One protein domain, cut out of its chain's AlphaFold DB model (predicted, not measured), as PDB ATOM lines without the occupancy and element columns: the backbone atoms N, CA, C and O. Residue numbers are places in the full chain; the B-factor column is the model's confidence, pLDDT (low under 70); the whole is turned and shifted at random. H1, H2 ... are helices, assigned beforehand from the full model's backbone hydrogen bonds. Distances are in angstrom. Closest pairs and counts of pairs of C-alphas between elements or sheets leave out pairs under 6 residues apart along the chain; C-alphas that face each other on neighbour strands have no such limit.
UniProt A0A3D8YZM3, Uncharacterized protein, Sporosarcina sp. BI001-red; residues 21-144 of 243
ATOM      1  N   ILE A  21      92.552  58.939 129.280       52.12
ATOM      2  CA  ILE A  21      93.959  59.158 128.905       52.12
ATOM      3  C   ILE A  21      94.081  60.241 127.824       52.12
ATOM      4  O   ILE A  21      94.943  61.108 127.934       52.12
ATOM      5  N   SER A  22      93.206  60.242 126.813       44.59
ATOM      6  CA  SER A  22      93.207  61.270 125.764       44.59
ATOM      7  C   SER A  22      92.870  62.664 126.302       44.59
ATOM      8  O   SER A  22      93.495  63.638 125.891       44.59
ATOM      9  N   VAL A  23      91.928  62.772 127.247       57.22
ATOM     10  CA  VAL A  23      91.598  64.047 127.904       57.22
ATOM     11  C   VAL A  23      92.766  64.536 128.761       57.22
ATOM     12  O   VAL A  23      93.141  65.699 128.655       57.22
ATOM     13  N   PHE A  24      93.394  63.662 129.555       45.22
ATOM     14  CA  PHE A  24      94.570  64.030 130.350       45.22
ATOM     15  C   PHE A  24      95.752  64.458 129.473       45.22
ATOM     16  O   PHE A  24      96.366  65.481 129.755       45.22
ATOM     17  N   ALA A  25      96.031  63.744 128.378       49.19
ATOM     18  CA  ALA A  25      97.079  64.124 127.434       49.19
ATOM     19  C   ALA A  25      96.796  65.482 126.767       49.19
ATOM     20  O   ALA A  25      97.698  66.309 126.668       49.19
ATOM     21  N   GLY A  26      95.546  65.747 126.367       46.44
ATOM     22  CA  GLY A  26      95.146  67.035 125.793       46.44
ATOM     23  C   GLY A  26      95.241  68.197 126.788       46.44
ATOM     24  O   GLY A  26      95.692  69.279 126.425       46.44
ATOM     25  N   VAL A  27      94.875  67.969 128.051       58.16
ATOM     26  CA  VAL A  27      94.980  68.969 129.126       58.16
ATOM     27  C   VAL A  27      96.443  69.240 129.492       58.16
ATOM     28  O   VAL A  27      96.831  70.398 129.608       58.16
ATOM     29  N   SER A  28      97.281  68.206 129.612       45.53
ATOM     30  CA  SER A  28      98.724  68.376 129.826       45.53
ATOM     31  C   SER A  28      99.406  69.094 128.659       45.53
ATOM     32  O   SER A  28     100.273  69.930 128.893       45.53
ATOM     33  N   TRP A  29      98.992  68.822 127.417       57.66
ATOM     34  CA  TRP A  29      99.484  69.535 126.236       57.66
ATOM     35  C   TRP A  29      99.058  71.010 126.228       57.66
ATOM     36  O   TRP A  29      99.877  71.872 125.934       57.66
ATOM     37  N   LEU A  30      97.819  71.315 126.634       59.56
ATOM     38  CA  LEU A  30      97.342  72.691 126.817       59.56
ATOM     39  C   LEU A  30      98.138  73.448 127.886       59.56
ATOM     40  O   LEU A  30      98.546  74.576 127.633       59.56
ATOM     41  N   PHE A  31      98.395  72.840 129.049       61.41
ATOM     42  CA  PHE A  31      99.200  73.473 130.100       61.41
ATOM     43  C   PHE A  31     100.649  73.704 129.665       61.41
ATOM     44  O   PHE A  31     101.179  74.780 129.910       61.41
ATOM     45  N   TYR A  32     101.267  72.734 128.984       65.31
ATOM     46  CA  TYR A  32     102.609  72.894 128.418       65.31
ATOM     47  C   TYR A  32     102.657  74.036 127.391       65.31
ATOM     48  O   TYR A  32     103.534  74.891 127.452       65.31
ATOM     49  N   TYR A  33     101.681  74.089 126.481       68.81
ATOM     50  CA  TYR A  33     101.600  75.144 125.472       68.81
ATOM     51  C   TYR A  33     101.364  76.525 126.098       68.81
ATOM     52  O   TYR A  33     101.922  77.518 125.645       68.81
ATOM     53  N   GLN A  34     100.548  76.599 127.150       69.31
ATOM     54  CA  GLN A  34     100.250  77.853 127.831       69.31
ATOM     55  C   GLN A  34     101.453  78.378 128.628       69.31
ATOM     56  O   GLN A  34     101.746  79.566 128.540       69.31
ATOM     57  N   ASP A  35     102.198  77.495 129.298       72.25
ATOM     58  CA  ASP A  35     103.474  77.836 129.942       72.25
ATOM     59  C   ASP A  35     104.508  78.331 128.914       72.25
ATOM     60  O   ASP A  35     105.181  79.337 129.128       72.25
ATOM     61  N   GLU A  36     104.585  77.698 127.739       74.31
ATOM     62  CA  GLU A  36     105.462  78.143 126.650       74.31
ATOM     63  C   GLU A  36     105.074  79.539 126.120       74.31
ATOM     64  O   GLU A  36     105.944  80.380 125.884       74.31
ATOM     65  N   VAL A  37     103.777  79.818 125.964       76.19
ATOM     66  CA  VAL A  37     103.264  81.133 125.537       76.19
ATOM     67  C   VAL A  37     103.530  82.212 126.592       76.19
ATOM     68  O   VAL A  37     103.960  83.315 126.245       76.19
ATOM     69  N   ASP A  38     103.313  81.911 127.873       78.19
ATOM     70  CA  ASP A  38     103.554  82.851 128.970       78.19
ATOM     71  C   ASP A  38     105.055  83.151 129.134       78.19
ATOM     72  O   ASP A  38     105.442  84.311 129.334       78.19
ATOM     73  N   ASN A  39     105.915  82.147 128.943       74.50
ATOM     74  CA  ASN A  39     107.367  82.316 128.916       74.50
ATOM     75  C   ASN A  39     107.822  83.192 127.734       74.50
ATOM     76  O   ASN A  39     108.584  84.139 127.941       74.50
ATOM     77  N   LYS A  40     107.305  82.960 126.516       77.06
ATOM     78  CA  LYS A  40     107.583  83.810 125.337       77.06
ATOM     79  C   LYS A  40     107.170  85.262 125.564       77.06
ATOM     80  O   LYS A  40     107.942  86.181 125.301       77.06
ATOM     81  N   LYS A  41     105.976  85.479 126.121       81.12
ATOM     82  CA  LYS A  41     105.461  86.821 126.420       81.12
ATOM     83  C   LYS A  41     106.294  87.537 127.483       81.12
ATOM     84  O   LYS A  41     106.543  88.737 127.363       81.12
ATOM     85  N   THR A  42     106.722  86.817 128.516       79.00
ATOM     86  CA  THR A  42     107.600  87.360 129.562       79.00
ATOM     87  C   THR A  42     108.935  87.792 128.969       79.00
ATOM     88  O   THR A  42     109.372  88.915 129.214       79.00
ATOM     89  N   LEU A  43     109.528  86.954 128.117       76.31
ATOM     90  CA  LEU A  43     110.788  87.260 127.448       76.31
ATOM     91  C   LEU A  43     110.670  88.464 126.502       76.31
ATOM     92  O   LEU A  43     111.521  89.350 126.521       76.31
ATOM     93  N   ALA A  44     109.595  88.549 125.717       79.12
ATOM     94  CA  ALA A  44     109.348  89.693 124.840       79.12
ATOM     95  C   ALA A  44     109.224  91.011 125.630       79.12
ATOM     96  O   ALA A  44     109.758  92.041 125.219       79.12
ATOM     97  N   ASN A  45     108.572  90.978 126.798       78.06
ATOM     98  CA  ASN A  45     108.484  92.137 127.688       78.06
ATOM     99  C   ASN A  45     109.844  92.518 128.290       78.06
ATOM    100  O   ASN A  45     110.117  93.708 128.436       78.06
ATOM    101  N   GLN A  46     110.696  91.543 128.619       76.31
ATOM    102  CA  GLN A  46     112.064  91.802 129.086       76.31
ATOM    103  C   GLN A  46     112.897  92.496 128.004       76.31
ATOM    104  O   GLN A  46     113.476  93.543 128.281       76.31
ATOM    105  N   LYS A  47     112.872  91.994 126.758       76.56
ATOM    106  CA  LYS A  47     113.556  92.626 125.610       76.56
ATOM    107  C   LYS A  47     113.086  94.062 125.381       76.56
ATOM    108  O   LYS A  47     113.894  94.958 125.166       76.56
ATOM    109  N   LYS A  48     111.774  94.297 125.473       80.25
ATOM    110  CA  LYS A  48     111.205  95.643 125.369       80.25
ATOM    111  C   LYS A  48     111.678  96.560 126.500       80.25
ATOM    112  O   LYS A  48     112.048  97.697 126.238       80.25
ATOM    113  N   SER A  49     111.663  96.075 127.743       71.19
ATOM    114  CA  SER A  49     112.123  96.847 128.902       71.19
ATOM    115  C   SER A  49     113.596  97.221 128.773       71.19
ATOM    116  O   SER A  49     113.949  98.363 129.041       71.19
ATOM    117  N   PHE A  50     114.429  96.277 128.328       75.69
ATOM    118  CA  PHE A  50     115.839  96.519 128.047       75.69
ATOM    119  C   PHE A  50     116.009  97.593 126.967       75.69
ATOM    120  O   PHE A  50     116.705  98.577 127.193       75.69
ATOM    121  N   TYR A  51     115.297  97.476 125.840       79.69
ATOM    122  CA  TYR A  51     115.284  98.510 124.801       79.69
ATOM    123  C   TYR A  51     114.904  99.892 125.352       79.69
ATOM    124  O   TYR A  51     115.610 100.866 125.098       79.69
ATOM    125  N   ASP A  52     113.808  99.992 126.111       75.38
ATOM    126  CA  ASP A  52     113.318 101.270 126.642       75.38
ATOM    127  C   ASP A  52     114.337 101.907 127.612       75.38
ATOM    128  O   ASP A  52     114.529 103.125 127.589       75.38
ATOM    129  N   GLU A  53     115.009 101.096 128.433       76.88
ATOM    130  CA  GLU A  53     116.052 101.530 129.369       76.88
ATOM    131  C   GLU A  53     117.308 102.024 128.643       76.88
ATOM    132  O   GLU A  53     117.729 103.162 128.859       76.88
ATOM    133  N   GLN A  54     117.855 101.227 127.722       79.44
ATOM    134  CA  GLN A  54     119.061 101.597 126.974       79.44
ATOM    135  C   GLN A  54     118.822 102.819 126.083       79.44
ATOM    136  O   GLN A  54     119.634 103.741 126.028       79.44
ATOM    137  N   MET A  55     117.654 102.896 125.442       82.56
ATOM    138  CA  MET A  55     117.288 104.048 124.621       82.56
ATOM    139  C   MET A  55     117.111 105.323 125.448       82.56
ATOM    140  O   MET A  55     117.348 106.428 124.953       82.56
ATOM    141  N   LYS A  56     116.667 105.197 126.702       82.62
ATOM    142  CA  LYS A  56     116.593 106.326 127.626       82.62
ATOM    143  C   LYS A  56     117.995 106.819 127.983       82.62
ATOM    144  O   LYS A  56     118.221 108.019 127.870       82.62
ATOM    145  N   LEU A  57     118.918 105.918 128.325       76.62
ATOM    146  CA  LEU A  57     120.316 106.264 128.617       76.62
ATOM    147  C   LEU A  57     120.976 106.972 127.428       76.62
ATOM    148  O   LEU A  57     121.478 108.085 127.574       76.62
ATOM    149  N   LEU A  58     120.868 106.397 126.225       77.81
ATOM    150  CA  LEU A  58     121.408 106.998 125.001       77.81
ATOM    151  C   LEU A  58     120.851 108.402 124.734       77.81
ATOM    152  O   LEU A  58     121.573 109.271 124.253       77.81
ATOM    153  N   LYS A  59     119.573 108.652 125.040       82.00
ATOM    154  CA  LYS A  59     118.958 109.982 124.894       82.00
ATOM    155  C   LYS A  59     119.388 110.965 125.974       82.00
ATOM    156  O   LYS A  59     119.495 112.150 125.676       82.00
ATOM    157  N   GLU A  60     119.583 110.503 127.206       80.31
ATOM    158  CA  GLU A  60     120.015 111.350 128.320       80.31
ATOM    159  C   GLU A  60     121.430 111.885 128.093       80.31
ATOM    160  O   GLU A  60     121.654 113.075 128.306       80.31
ATOM    161  N   VAL A  61     122.333 111.046 127.579       73.44
ATOM    162  CA  VAL A  61     123.719 111.435 127.266       73.44
ATOM    163  C   VAL A  61     123.818 112.233 125.960       73.44
ATOM    164  O   VAL A  61     124.651 113.115 125.827       73.44
ATOM    165  N   SER A  62     122.916 112.003 125.004       68.06
ATOM    166  CA  SER A  62     122.908 112.675 123.692       68.06
ATOM    167  C   SER A  62     122.289 114.089 123.681       68.06
ATOM    168  O   SER A  62     122.067 114.638 122.595       68.06
ATOM    169  N   ASN A  63     121.944 114.677 124.831       58.47
ATOM    170  CA  ASN A  63     121.287 115.987 124.887       58.47
ATOM    171  C   ASN A  63     122.283 117.149 124.682       58.47
ATOM    172  O   ASN A  63     122.851 117.668 125.635       58.47
ATOM    173  N   ASP A  64     122.346 117.632 123.438       53.91
ATOM    174  CA  ASP A  64     122.990 118.880 122.999       53.91
ATOM    175  C   ASP A  64     124.536 118.938 123.062       53.91
ATOM    176  O   ASP A  64     125.144 119.866 123.599       53.91
ATOM    177  N   ASN A  65     125.148 118.089 122.233       51.91
ATOM    178  CA  ASN A  65     126.216 118.473 121.301       51.91
ATOM    179  C   ASN A  65     127.544 118.942 121.938       51.91
ATOM    180  O   ASN A  65     128.202 119.849 121.408       51.91
ATOM    181  N   LYS A  66     127.972 118.327 123.047       57.16
ATOM    182  CA  LYS A  66     129.327 118.530 123.596       57.16
ATOM    183  C   LYS A  66     130.264 117.370 123.268       57.16
ATOM    184  O   LYS A  66     129.877 116.213 123.207       57.16
ATOM    185  N   SER A  67     131.536 117.703 123.081       56.28
ATOM    186  CA  SER A  67     132.630 116.767 122.806       56.28
ATOM    187  C   SER A  67     132.739 115.617 123.809       56.28
ATOM    188  O   SER A  67     132.962 114.480 123.407       56.28
ATOM    189  N   GLU A  68     132.532 115.900 125.099       58.09
ATOM    190  CA  GLU A  68     132.545 114.893 126.172       58.09
ATOM    191  C   GLU A  68     131.403 113.875 126.020       58.09
ATOM    192  O   GLU A  68     131.606 112.684 126.235       58.09
ATOM    193  N   GLU A  69     130.239 114.311 125.531       70.19
ATOM    194  CA  GLU A  69     129.086 113.436 125.295       70.19
ATOM    195  C   GLU A  69     129.343 112.479 124.126       70.19
ATOM    196  O   GLU A  69     128.806 111.383 124.110       70.19
ATOM    197  N   SER A  70     130.183 112.842 123.149       73.44
ATOM    198  CA  SER A  70     130.445 111.970 121.991       73.44
ATOM    199  C   SER A  70     131.251 110.728 122.376       73.44
ATOM    200  O   SER A  70     130.951 109.639 121.883       73.44
ATOM    201  N   LEU A  71     132.227 110.879 123.280       73.44
ATOM    202  CA  LEU A  71     132.983 109.756 123.843       73.44
ATOM    203  C   LEU A  71     132.094 108.906 124.756       73.44
ATOM    204  O   LEU A  71     132.065 107.688 124.614       73.44
ATOM    205  N   GLU A  72     131.313 109.540 125.632       77.12
ATOM    206  CA  GLU A  72     130.385 108.834 126.523       77.12
ATOM    207  C   GLU A  72     129.311 108.064 125.734       77.12
ATOM    208  O   GLU A  72     129.025 106.903 126.029       77.12
ATOM    209  N   VAL A  73     128.780 108.651 124.655       80.50
ATOM    210  CA  VAL A  73     127.879 107.970 123.712       80.50
ATOM    211  C   VAL A  73     128.579 106.792 123.039       80.50
ATOM    212  O   VAL A  73     127.948 105.745 122.894       80.50
ATOM    213  N   ALA A  74     129.849 106.919 122.643       75.81
ATOM    214  CA  ALA A  74     130.596 105.815 122.038       75.81
ATOM    215  C   ALA A  74     130.788 104.653 123.027       75.81
ATOM    216  O   ALA A  74     130.513 103.509 122.671       75.81
ATOM    217  N   MET A  75     131.158 104.947 124.279       76.81
ATOM    218  CA  MET A  75     131.322 103.953 125.347       76.81
ATOM    219  C   MET A  75     130.014 103.222 125.661       76.81
ATOM    220  O   MET A  75     129.966 101.995 125.630       76.81
ATOM    221  N   ILE A  76     128.928 103.966 125.891       75.06
ATOM    222  CA  ILE A  76     127.607 103.379 126.161       75.06
ATOM    223  C   ILE A  76     127.144 102.543 124.967       75.06
ATOM    224  O   ILE A  76     126.565 101.471 125.143       75.06
ATOM    225  N   SER A  77     127.408 103.009 123.744       77.00
ATOM    226  CA  SER A  77     127.037 102.267 122.542       77.00
ATOM    227  C   SER A  77     127.818 100.957 122.411       77.00
ATOM    228  O   SER A  77     127.229  99.931 122.078       77.00
ATOM    229  N   TYR A  78     129.117 100.975 122.716       78.75
ATOM    230  CA  TYR A  78     129.947  99.776 122.783       78.75
ATOM    231  C   TYR A  78     129.410  98.786 123.832       78.75
ATOM    232  O   TYR A  78     129.169  97.625 123.497       78.75
ATOM    233  N   ASP A  79     129.118  99.240 125.055       75.00
ATOM    234  CA  ASP A  79     128.600  98.382 126.130       75.00
ATOM    235  C   ASP A  79     127.266  97.719 125.755       75.00
ATOM    236  O   ASP A  79     127.066  96.524 125.989       75.00
ATOM    237  N   ILE A  80     126.359  98.473 125.122       77.94
ATOM    238  CA  ILE A  80     125.081  97.947 124.626       77.94
ATOM    239  C   ILE A  80     125.315  96.865 123.566       77.94
ATOM    240  O   ILE A  80     124.674  95.815 123.629       77.94
ATOM    241  N   ILE A  81     126.226  97.089 122.613       79.88
ATOM    242  CA  ILE A  81     126.558  96.103 121.574       79.88
ATOM    243  C   ILE A  81     127.136  94.834 122.208       79.88
ATOM    244  O   ILE A  81     126.667  93.737 121.905       79.88
ATOM    245  N   LYS A  82     128.085  94.957 123.145       80.12
ATOM    246  CA  LYS A  82     128.653  93.800 123.857       80.12
ATOM    247  C   LYS A  82     127.600  93.021 124.633       80.12
ATOM    248  O   LYS A  82     127.663  91.791 124.668       80.12
ATOM    249  N   GLU A  83     126.649  93.711 125.259       78.88
ATOM    250  CA  GLU A  83     125.560  93.054 125.977       78.88
ATOM    251  C   GLU A  83     124.654  92.294 125.002       78.88
ATOM    252  O   GLU A  83     124.384  91.122 125.250       78.88
ATOM    253  N   ILE A  84     124.284  92.893 123.860       76.12
ATOM    254  CA  ILE A  84     123.514  92.227 122.792       76.12
ATOM    255  C   ILE A  84     124.248  90.966 122.292       76.12
ATOM    256  O   ILE A  84     123.649  89.891 122.259       76.12
ATOM    257  N   GLU A  85     125.547  91.057 121.980       75.25
ATOM    258  CA  GLU A  85     126.365  89.918 121.523       75.25
ATOM    259  C   GLU A  85     126.488  88.804 122.573       75.25
ATOM    260  O   GLU A  85     126.490  87.613 122.252       75.25
ATOM    261  N   ARG A  86     126.618  89.162 123.855       69.12
ATOM    262  CA  ARG A  86     126.691  88.177 124.944       69.12
ATOM    263  C   ARG A  86     125.373  87.412 125.079       69.12
ATOM    264  O   ARG A  86     125.357  86.207 125.363       69.12
ATOM    265  N   ASP A  87     124.279  88.121 124.850       63.44
ATOM    266  CA  ASP A  87     122.909  87.660 125.020       63.44
ATOM    267  C   ASP A  87     122.328  86.946 123.789       63.44
ATOM    268  O   ASP A  87     121.270  86.308 123.884       63.44
ATOM    269  N   ASP A  88     123.070  86.913 122.681       55.22
ATOM    270  CA  ASP A  88     122.749  86.165 121.460       55.22
ATOM    271  C   ASP A  88     122.591  84.650 121.718       55.22
ATOM    272  O   ASP A  88     121.828  83.955 121.046       55.22
ATOM    273  N   SER A  89     123.205  84.123 122.785       52.25
ATOM    274  CA  SER A  89     123.011  82.729 123.218       52.25
ATOM    275  C   SER A  89     121.731  82.478 124.044       52.25
ATOM    276  O   SER A  89     121.244  81.341 124.098       52.25
ATOM    277  N   TYR A  90     121.165  83.513 124.679       47.66
ATOM    278  CA  TYR A  90     120.024  83.414 125.602       47.66
ATOM    279  C   TYR A  90     118.694  83.830 124.946       47.66
ATOM    280  O   TYR A  90     117.666  83.187 125.177       47.66
ATOM    281  N   TYR A  91     118.702  84.838 124.068       51.47
ATOM    282  CA  TYR A  91     117.483  85.436 123.505       51.47
ATOM    283  C   TYR A  91     117.106  84.978 122.087       51.47
ATOM    284  O   TYR A  91     115.931  85.101 121.722       51.47
ATOM    285  N   GLN A  92     118.025  84.368 121.325       51.50
ATOM    286  CA  GLN A  92     117.747  83.835 119.979       51.50
ATOM    287  C   GLN A  92     116.836  82.589 119.961       51.50
ATOM    288  O   GLN A  92     116.435  82.134 118.892       51.50
ATOM    289  N   ARG A  93     116.446  82.025 121.117       51.34
ATOM    290  CA  ARG A  93     115.507  80.882 121.154       51.34
ATOM    291  C   ARG A  93     114.069  81.242 120.780       51.34
ATOM    292  O   ARG A  93     113.308  80.338 120.443       51.34
ATOM    293  N   TYR A  94     113.690  82.517 120.850       59.72
ATOM    294  CA  TYR A  94     112.321  82.955 120.588       59.72
ATOM    295  C   TYR A  94     112.313  84.249 119.773       59.72
ATOM    296  O   TYR A  94     112.823  85.270 120.234       59.72
ATOM    297  N   GLU A  95     111.704  84.195 118.584       67.69
ATOM    298  CA  GLU A  95     111.572  85.332 117.657       67.69
ATOM    299  C   GLU A  95     110.818  86.518 118.282       67.69
ATOM    300  O   GLU A  95     111.106  87.676 117.972       67.69
ATOM    301  N   ASP A  96     109.898  86.251 119.216       74.56
ATOM    302  CA  ASP A  96     109.114  87.287 119.884       74.56
ATOM    303  C   ASP A  96     110.019  88.303 120.608       74.56
ATOM    304  O   ASP A  96     110.870  87.967 121.443       74.56
ATOM    305  N   GLY A  97     109.819  89.579 120.276       67.50
ATOM    306  CA  GLY A  97     110.560  90.707 120.837       67.50
ATOM    307  C   GLY A  97     111.973  90.914 120.279       67.50
ATOM    308  O   GLY A  97     112.616  91.872 120.699       67.50
ATOM    309  N   ASN A  98     112.459  90.093 119.334       79.38
ATOM    310  CA  ASN A  98     113.749  90.344 118.663       79.38
ATOM    311  C   ASN A  98     113.771  91.680 117.919       79.38
ATOM    312  O   ASN A  98     114.813  92.318 117.866       79.38
ATOM    313  N   GLU A  99     112.617  92.158 117.442       82.06
ATOM    314  CA  GLU A  99     112.512  93.479 116.813       82.06
ATOM    315  C   GLU A  99     112.997  94.625 117.720       82.06
ATOM    316  O   GLU A  99     113.389  95.673 117.218       82.06
ATOM    317  N   TYR A 100     112.958  94.461 119.048       78.31
ATOM    318  CA  TYR A 100     113.466  95.463 119.986       78.31
ATOM    319  C   TYR A 100     114.990  95.444 120.053       78.31
ATOM    320  O   TYR A 100     115.597  96.508 120.093       78.31
ATOM    321  N   LEU A 101     115.593  94.253 120.025       78.12
ATOM    322  CA  LEU A 101     117.045  94.096 120.000       78.12
ATOM    323  C   LEU A 101     117.613  94.584 118.665       78.12
ATOM    324  O   LEU A 101     118.532  95.387 118.673       78.12
ATOM    325  N   GLU A 102     116.985  94.226 117.541       82.50
ATOM    326  CA  GLU A 102     117.372  94.705 116.205       82.50
ATOM    327  C   GLU A 102     117.259  96.236 116.099       82.50
ATOM    328  O   GLU A 102     118.169  96.912 115.622       82.50
ATOM    329  N   LYS A 103     116.163  96.831 116.596       84.00
ATOM    330  CA  LYS A 103     116.024  98.298 116.638       84.00
ATOM    331  C   LYS A 103     117.085  98.950 117.523       84.00
ATOM    332  O   LYS A 103     117.570 100.025 117.171       84.00
ATOM    333  N   LEU A 104     117.408  98.338 118.666       77.25
ATOM    334  CA  LEU A 104     118.448  98.838 119.562       77.25
ATOM    335  C   LEU A 104     119.808  98.797 118.876       77.25
ATOM    336  O   LEU A 104     120.508  99.802 118.880       77.25
ATOM    337  N   GLU A 105     120.147  97.670 118.259       82.12
ATOM    338  CA  GLU A 105     121.389  97.455 117.526       82.12
ATOM    339  C   GLU A 105     121.554  98.496 116.417       82.12
ATOM    340  O   GLU A 105     122.574  99.181 116.369       82.12
ATOM    341  N   VAL A 106     120.527  98.709 115.589       87.12
ATOM    342  CA  VAL A 106     120.558  99.704 114.506       87.12
ATOM    343  C   VAL A 106     120.787 101.124 115.037       87.12
ATOM    344  O   VAL A 106     121.656 101.838 114.533       87.12
ATOM    345  N   GLU A 107     120.028 101.556 116.047       85.00
ATOM    346  CA  GLU A 107     120.152 102.918 116.592       85.00
ATOM    347  C   GLU A 107     121.485 103.117 117.331       85.00
ATOM    348  O   GLU A 107     122.105 104.173 117.215       85.00
ATOM    349  N   THR A 108     121.954 102.096 118.047       81.44
ATOM    350  CA  THR A 108     123.225 102.118 118.783       81.44
ATOM    351  C   THR A 108     124.412 102.152 117.827       81.44
ATOM    352  O   THR A 108     125.301 102.985 117.975       81.44
ATOM    353  N   THR A 109     124.381 101.328 116.779       85.25
ATOM    354  CA  THR A 109     125.384 101.326 115.705       85.25
ATOM    355  C   THR A 109     125.466 102.691 115.044       85.25
ATOM    356  O   THR A 109     126.554 103.224 114.829       85.25
ATOM    357  N   LYS A 110     124.316 103.301 114.745       85.62
ATOM    358  CA  LYS A 110     124.280 104.642 114.170       85.62
ATOM    359  C   LYS A 110     124.952 105.661 115.095       85.62
ATOM    360  O   LYS A 110     125.820 106.392 114.640       85.62
ATOM    361  N   ARG A 111     124.602 105.675 116.383       84.00
ATOM    362  CA  ARG A 111     125.180 106.605 117.370       84.00
ATOM    363  C   ARG A 111     126.677 106.419 117.545       84.00
ATOM    364  O   ARG A 111     127.405 107.402 117.551       84.00
ATOM    365  N   LEU A 112     127.134 105.174 117.615       83.38
ATOM    366  CA  LEU A 112     128.552 104.843 117.650       83.38
ATOM    367  C   LEU A 112     129.288 105.417 116.428       83.38
ATOM    368  O   LEU A 112     130.380 105.966 116.557       83.38
ATOM    369  N   ASN A 113     128.696 105.312 115.239       84.44
ATOM    370  CA  ASN A 113     129.290 105.831 114.011       84.44
ATOM    371  C   ASN A 113     129.261 107.367 113.939       84.44
ATOM    372  O   ASN A 113     130.267 107.967 113.562       84.44
ATOM    373  N   ASP A 114     128.158 107.997 114.343       83.62
ATOM    374  CA  ASP A 114     128.037 109.457 114.414       83.62
ATOM    375  C   ASP A 114     129.061 110.036 115.419       83.62
ATOM    376  O   ASP A 114     129.724 111.039 115.139       83.62
ATOM    377  N   SER A 115     129.254 109.366 116.565       80.69
ATOM    378  CA  SER A 115     130.287 109.714 117.548       80.69
ATOM    379  C   SER A 115     131.696 109.590 116.977       80.69
ATOM    380  O   SER A 115     132.504 110.489 117.205       80.69
ATOM    381  N   LEU A 116     132.009 108.533 116.215       78.69
ATOM    382  CA  LEU A 116     133.339 108.390 115.611       78.69
ATOM    383  C   LEU A 116     133.640 109.539 114.651       78.69
ATOM    384  O   LEU A 116     134.709 110.143 114.730       78.69
ATOM    385  N   GLU A 117     132.705 109.832 113.747       78.31
ATOM    386  CA  GLU A 117     132.867 110.892 112.751       78.31
ATOM    387  C   GLU A 117     133.127 112.235 113.442       78.31
ATOM    388  O   GLU A 117     134.038 112.978 113.062       78.31
ATOM    389  N   TYR A 118     132.383 112.519 114.514       77.56
ATOM    390  CA  TYR A 118     132.602 113.712 115.318       77.56
ATOM    391  C   TYR A 118     133.975 113.713 115.999       77.56
ATOM    392  O   TYR A 118     134.689 114.717 115.934       77.56
ATOM    393  N   LEU A 119     134.346 112.613 116.659       75.00
ATOM    394  CA  LEU A 119     135.574 112.520 117.447       75.00
ATOM    395  C   LEU A 119     136.829 112.647 116.569       75.00
ATOM    396  O   LEU A 119     137.769 113.360 116.920       75.00
ATOM    397  N   LEU A 120     136.815 112.040 115.381       71.81
ATOM    398  CA  LEU A 120     137.900 112.143 114.403       71.81
ATOM    399  C   LEU A 120     137.959 113.502 113.690       71.81
ATOM    400  O   LEU A 120     139.008 113.880 113.177       71.81
ATOM    401  N   GLY A 121     136.858 114.258 113.668       68.06
ATOM    402  CA  GLY A 121     136.801 115.609 113.101       68.06
ATOM    403  C   GLY A 121     137.302 116.726 114.028       68.06
ATOM    404  O   GLY A 121     137.252 117.902 113.654       68.06
ATOM    405  N   LYS A 122     137.734 116.401 115.248       67.75
ATOM    406  CA  LYS A 122     138.285 117.348 116.233       67.75
ATOM    407  C   LYS A 122     139.756 117.048 116.494       67.75
ATOM    408  O   LYS A 122     140.272 116.077 115.974       67.75
ATOM    409  N   GLU A 123     140.413 117.896 117.278       61.41
ATOM    410  CA  GLU A 123     141.707 117.590 117.894       61.41
ATOM    411  C   GLU A 123     141.428 117.165 119.346       61.41
ATOM    412  O   GLU A 123     141.010 117.997 120.155       61.41
ATOM    413  N   TYR A 124     141.597 115.879 119.660       61.81
ATOM    414  CA  TYR A 124     141.620 115.358 121.035       61.81
ATOM    415  C   TYR A 124     143.040 114.974 121.461       61.81
ATOM    416  O   TYR A 124     143.956 114.915 120.644       61.81
ATOM    417  N   ASP A 125     143.222 114.727 122.758       55.66
ATOM    418  CA  ASP A 125     144.468 114.167 123.281       55.66
ATOM    419  C   ASP A 125     144.644 112.708 122.812       55.66
ATOM    420  O   ASP A 125     143.665 111.988 122.592       55.66
ATOM    421  N   ALA A 126     145.892 112.262 122.674       58.53
ATOM    422  CA  ALA A 126     146.241 110.942 122.146       58.53
ATOM    423  C   ALA A 126     145.661 109.792 122.992       58.53
ATOM    424  O   ALA A 126     145.345 108.731 122.458       58.53
ATOM    425  N   GLU A 127     145.479 110.009 124.298       63.50
ATOM    426  CA  GLU A 127     144.872 109.041 125.221       63.50
ATOM    427  C   GLU A 127     143.398 108.766 124.879       63.50
ATOM    428  O   GLU A 127     142.992 107.611 124.769       63.50
ATOM    429  N   VAL A 128     142.625 109.821 124.595       62.91
ATOM    430  CA  VAL A 128     141.207 109.715 124.212       62.91
ATOM    431  C   VAL A 128     141.058 109.023 122.858       62.91
ATOM    432  O   VAL A 128     140.159 108.204 122.676       62.91
ATOM    433  N   TYR A 129     141.955 109.310 121.910       66.19
ATOM    434  CA  TYR A 129     141.990 108.562 120.655       66.19
ATOM    435  C   TYR A 129     142.348 107.094 120.869       66.19
ATOM    436  O   TYR A 129     141.741 106.243 120.229       66.19
ATOM    437  N   GLY A 130     143.287 106.786 121.764       67.06
ATOM    438  CA  GLY A 130     143.676 105.414 122.085       67.06
ATOM    439  C   GLY A 130     142.503 104.581 122.601       67.06
ATOM    440  O   GLY A 130     142.197 103.540 122.021       67.06
ATOM    441  N   GLU A 131     141.802 105.073 123.624       70.44
ATOM    442  CA  GLU A 131     140.626 104.392 124.188       70.44
ATOM    443  C   GLU A 131     139.525 104.196 123.143       70.44
ATOM    444  O   GLU A 131     138.957 103.111 123.013       70.44
ATOM    445  N   LEU A 132     139.267 105.232 122.343       70.25
ATOM    446  CA  LEU A 132     138.275 105.179 121.282       70.25
ATOM    447  C   LEU A 132     138.619 104.090 120.256       70.25
ATOM    448  O   LEU A 132     137.777 103.251 119.941       70.25
ATOM    449  N   MET A 133     139.859 104.079 119.759       74.62
ATOM    450  CA  MET A 133     140.340 103.101 118.776       74.62
ATOM    451  C   MET A 133     140.226 101.665 119.291       74.62
ATOM    452  O   MET A 133     139.873 100.770 118.519       74.62
ATOM    453  N   ASP A 134     140.484 101.442 120.578       76.69
ATOM    454  CA  ASP A 134     140.387 100.118 121.185       76.69
ATOM    455  C   ASP A 134     138.940  99.601 121.209       76.69
ATOM    456  O   ASP A 134     138.715  98.447 120.836       76.69
ATOM    457  N   PHE A 135     137.945 100.450 121.498       74.56
ATOM    458  CA  PHE A 135     136.532 100.054 121.385       74.56
ATOM    459  C   PHE A 135     136.174  99.616 119.962       74.56
ATOM    460  O   PHE A 135     135.598  98.548 119.763       74.56
ATOM    461  N   TYR A 136     136.556 100.402 118.953       74.00
ATOM    462  CA  TYR A 136     136.243 100.094 117.554       74.00
ATOM    463  C   TYR A 136     136.920  98.809 117.062       74.00
ATOM    464  O   TYR A 136     136.324  98.051 116.295       74.00
ATOM    465  N   ARG A 137     138.135  98.502 117.531       78.56
ATOM    466  CA  ARG A 137     138.822  97.242 117.194       78.56
ATOM    467  C   ARG A 137     138.090  96.003 117.695       78.56
ATOM    468  O   ARG A 137     138.207  94.948 117.073       78.56
ATOM    469  N   GLU A 138     137.370  96.109 118.805       82.38
ATOM    470  CA  GLU A 138     136.665  94.976 119.401       82.38
ATOM    471  C   GLU A 138     135.320  94.663 118.735       82.38
ATOM    472  O   GLU A 138     134.858  93.525 118.827       82.38
ATOM    473  N   ILE A 139     134.717  95.633 118.040       78.69
ATOM    474  CA  ILE A 139     133.416  95.498 117.363       78.69
ATOM    475  C   ILE A 139     133.478  95.947 115.886       78.69
ATOM    476  O   ILE A 139     132.722  96.826 115.463       78.69
ATOM    477  N   PRO A 140     134.359  95.351 115.055       81.88
ATOM    478  CA  PRO A 140     134.629  95.832 113.697       81.88
ATOM    479  C   PRO A 140     133.419  95.746 112.754       81.88
ATOM    480  O   PRO A 140     133.309  96.545 111.825       81.88
ATOM    481  N   ASP A 141     132.495  94.812 112.999       84.75
ATOM    482  CA  ASP A 141     131.294  94.609 112.177       84.75
ATOM    483  C   ASP A 141     130.251  95.730 112.351       84.75
ATOM    484  O   ASP A 141     129.368  95.903 111.508       84.75
ATOM    485  N   TYR A 142     130.388  96.539 113.405       82.00
ATOM    486  CA  TYR A 142     129.495  97.646 113.752       82.00
ATOM    487  C   TYR A 142     129.999  99.009 113.253       82.00
ATOM    488  O   TYR A 142     129.425 100.059 113.554       82.00
ATOM    489  N   ILE A 143     131.068  99.015 112.456       81.94
ATOM    490  CA  ILE A 143     131.652 100.227 111.886       81.94
ATOM    491  C   ILE A 143     131.176 100.390 110.447       81.94
ATOM    492  O   ILE A 143     131.277  99.477 109.626       81.94
ATOM    493  N   SER A 144     130.682 101.581 110.110       83.06
ATOM    494  CA  SER A 144     130.348 101.906 108.728       83.06
ATOM    495  C   SER A 144     131.599 101.868 107.851       83.06
ATOM    496  O   SER A 144     132.732 102.065 108.296       83.06
TER     497      SER A 144
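This is residues 21 to 144 of the 243 residues of an uncharacterized protein of Sporosarcina sp. BI001-red (UniProt A0A3D8YZM3). Long helix H1 sticks out as an arm with residues 21 to 38, and its other part joins H2, H3 and short H4 in an up-and-down bundle, each helix running against the one before. The 124 printed residues include four named helices, H1 to H4 in order: all helix, loose, radius of gyration of the C-alphas 20.1 A, spans 76 by 27 by 19 A.

Find C-alpha 21 at (93.959, 59.158, 128.905); H1 runs 60.2 A to residue 61. H2, residues 67 to 91, 34.8 A, has a kink of 31 degrees near residue 85. H3 is residues 98 to 120, 32.8 A; H4, residues 126 to 138, 18.8 A, ends at (136.665, 94.976, 119.401).

Look at C-alphas Lys 48 and Tyr 100, 5.8 A, where H1 and H3 touch closest. Hairpin H1 and H2 touches closest at Val 61 and Glu 69, 6.1 A; hairpin H2 and H3 at Ala 74 and Leu 112, 4.9 A, a shallow tilt of 30 degrees. H4 touches H2, closest Tyr 78 and Phe 135, 6.7 A. Each O i to N i+4 pair is within hydrogen-bond range in H1, H3, H4; 18 of 21 in H2.

The printed part has no cut and no long link; 42 residues have pLDDT under 70, among them 21 to 34.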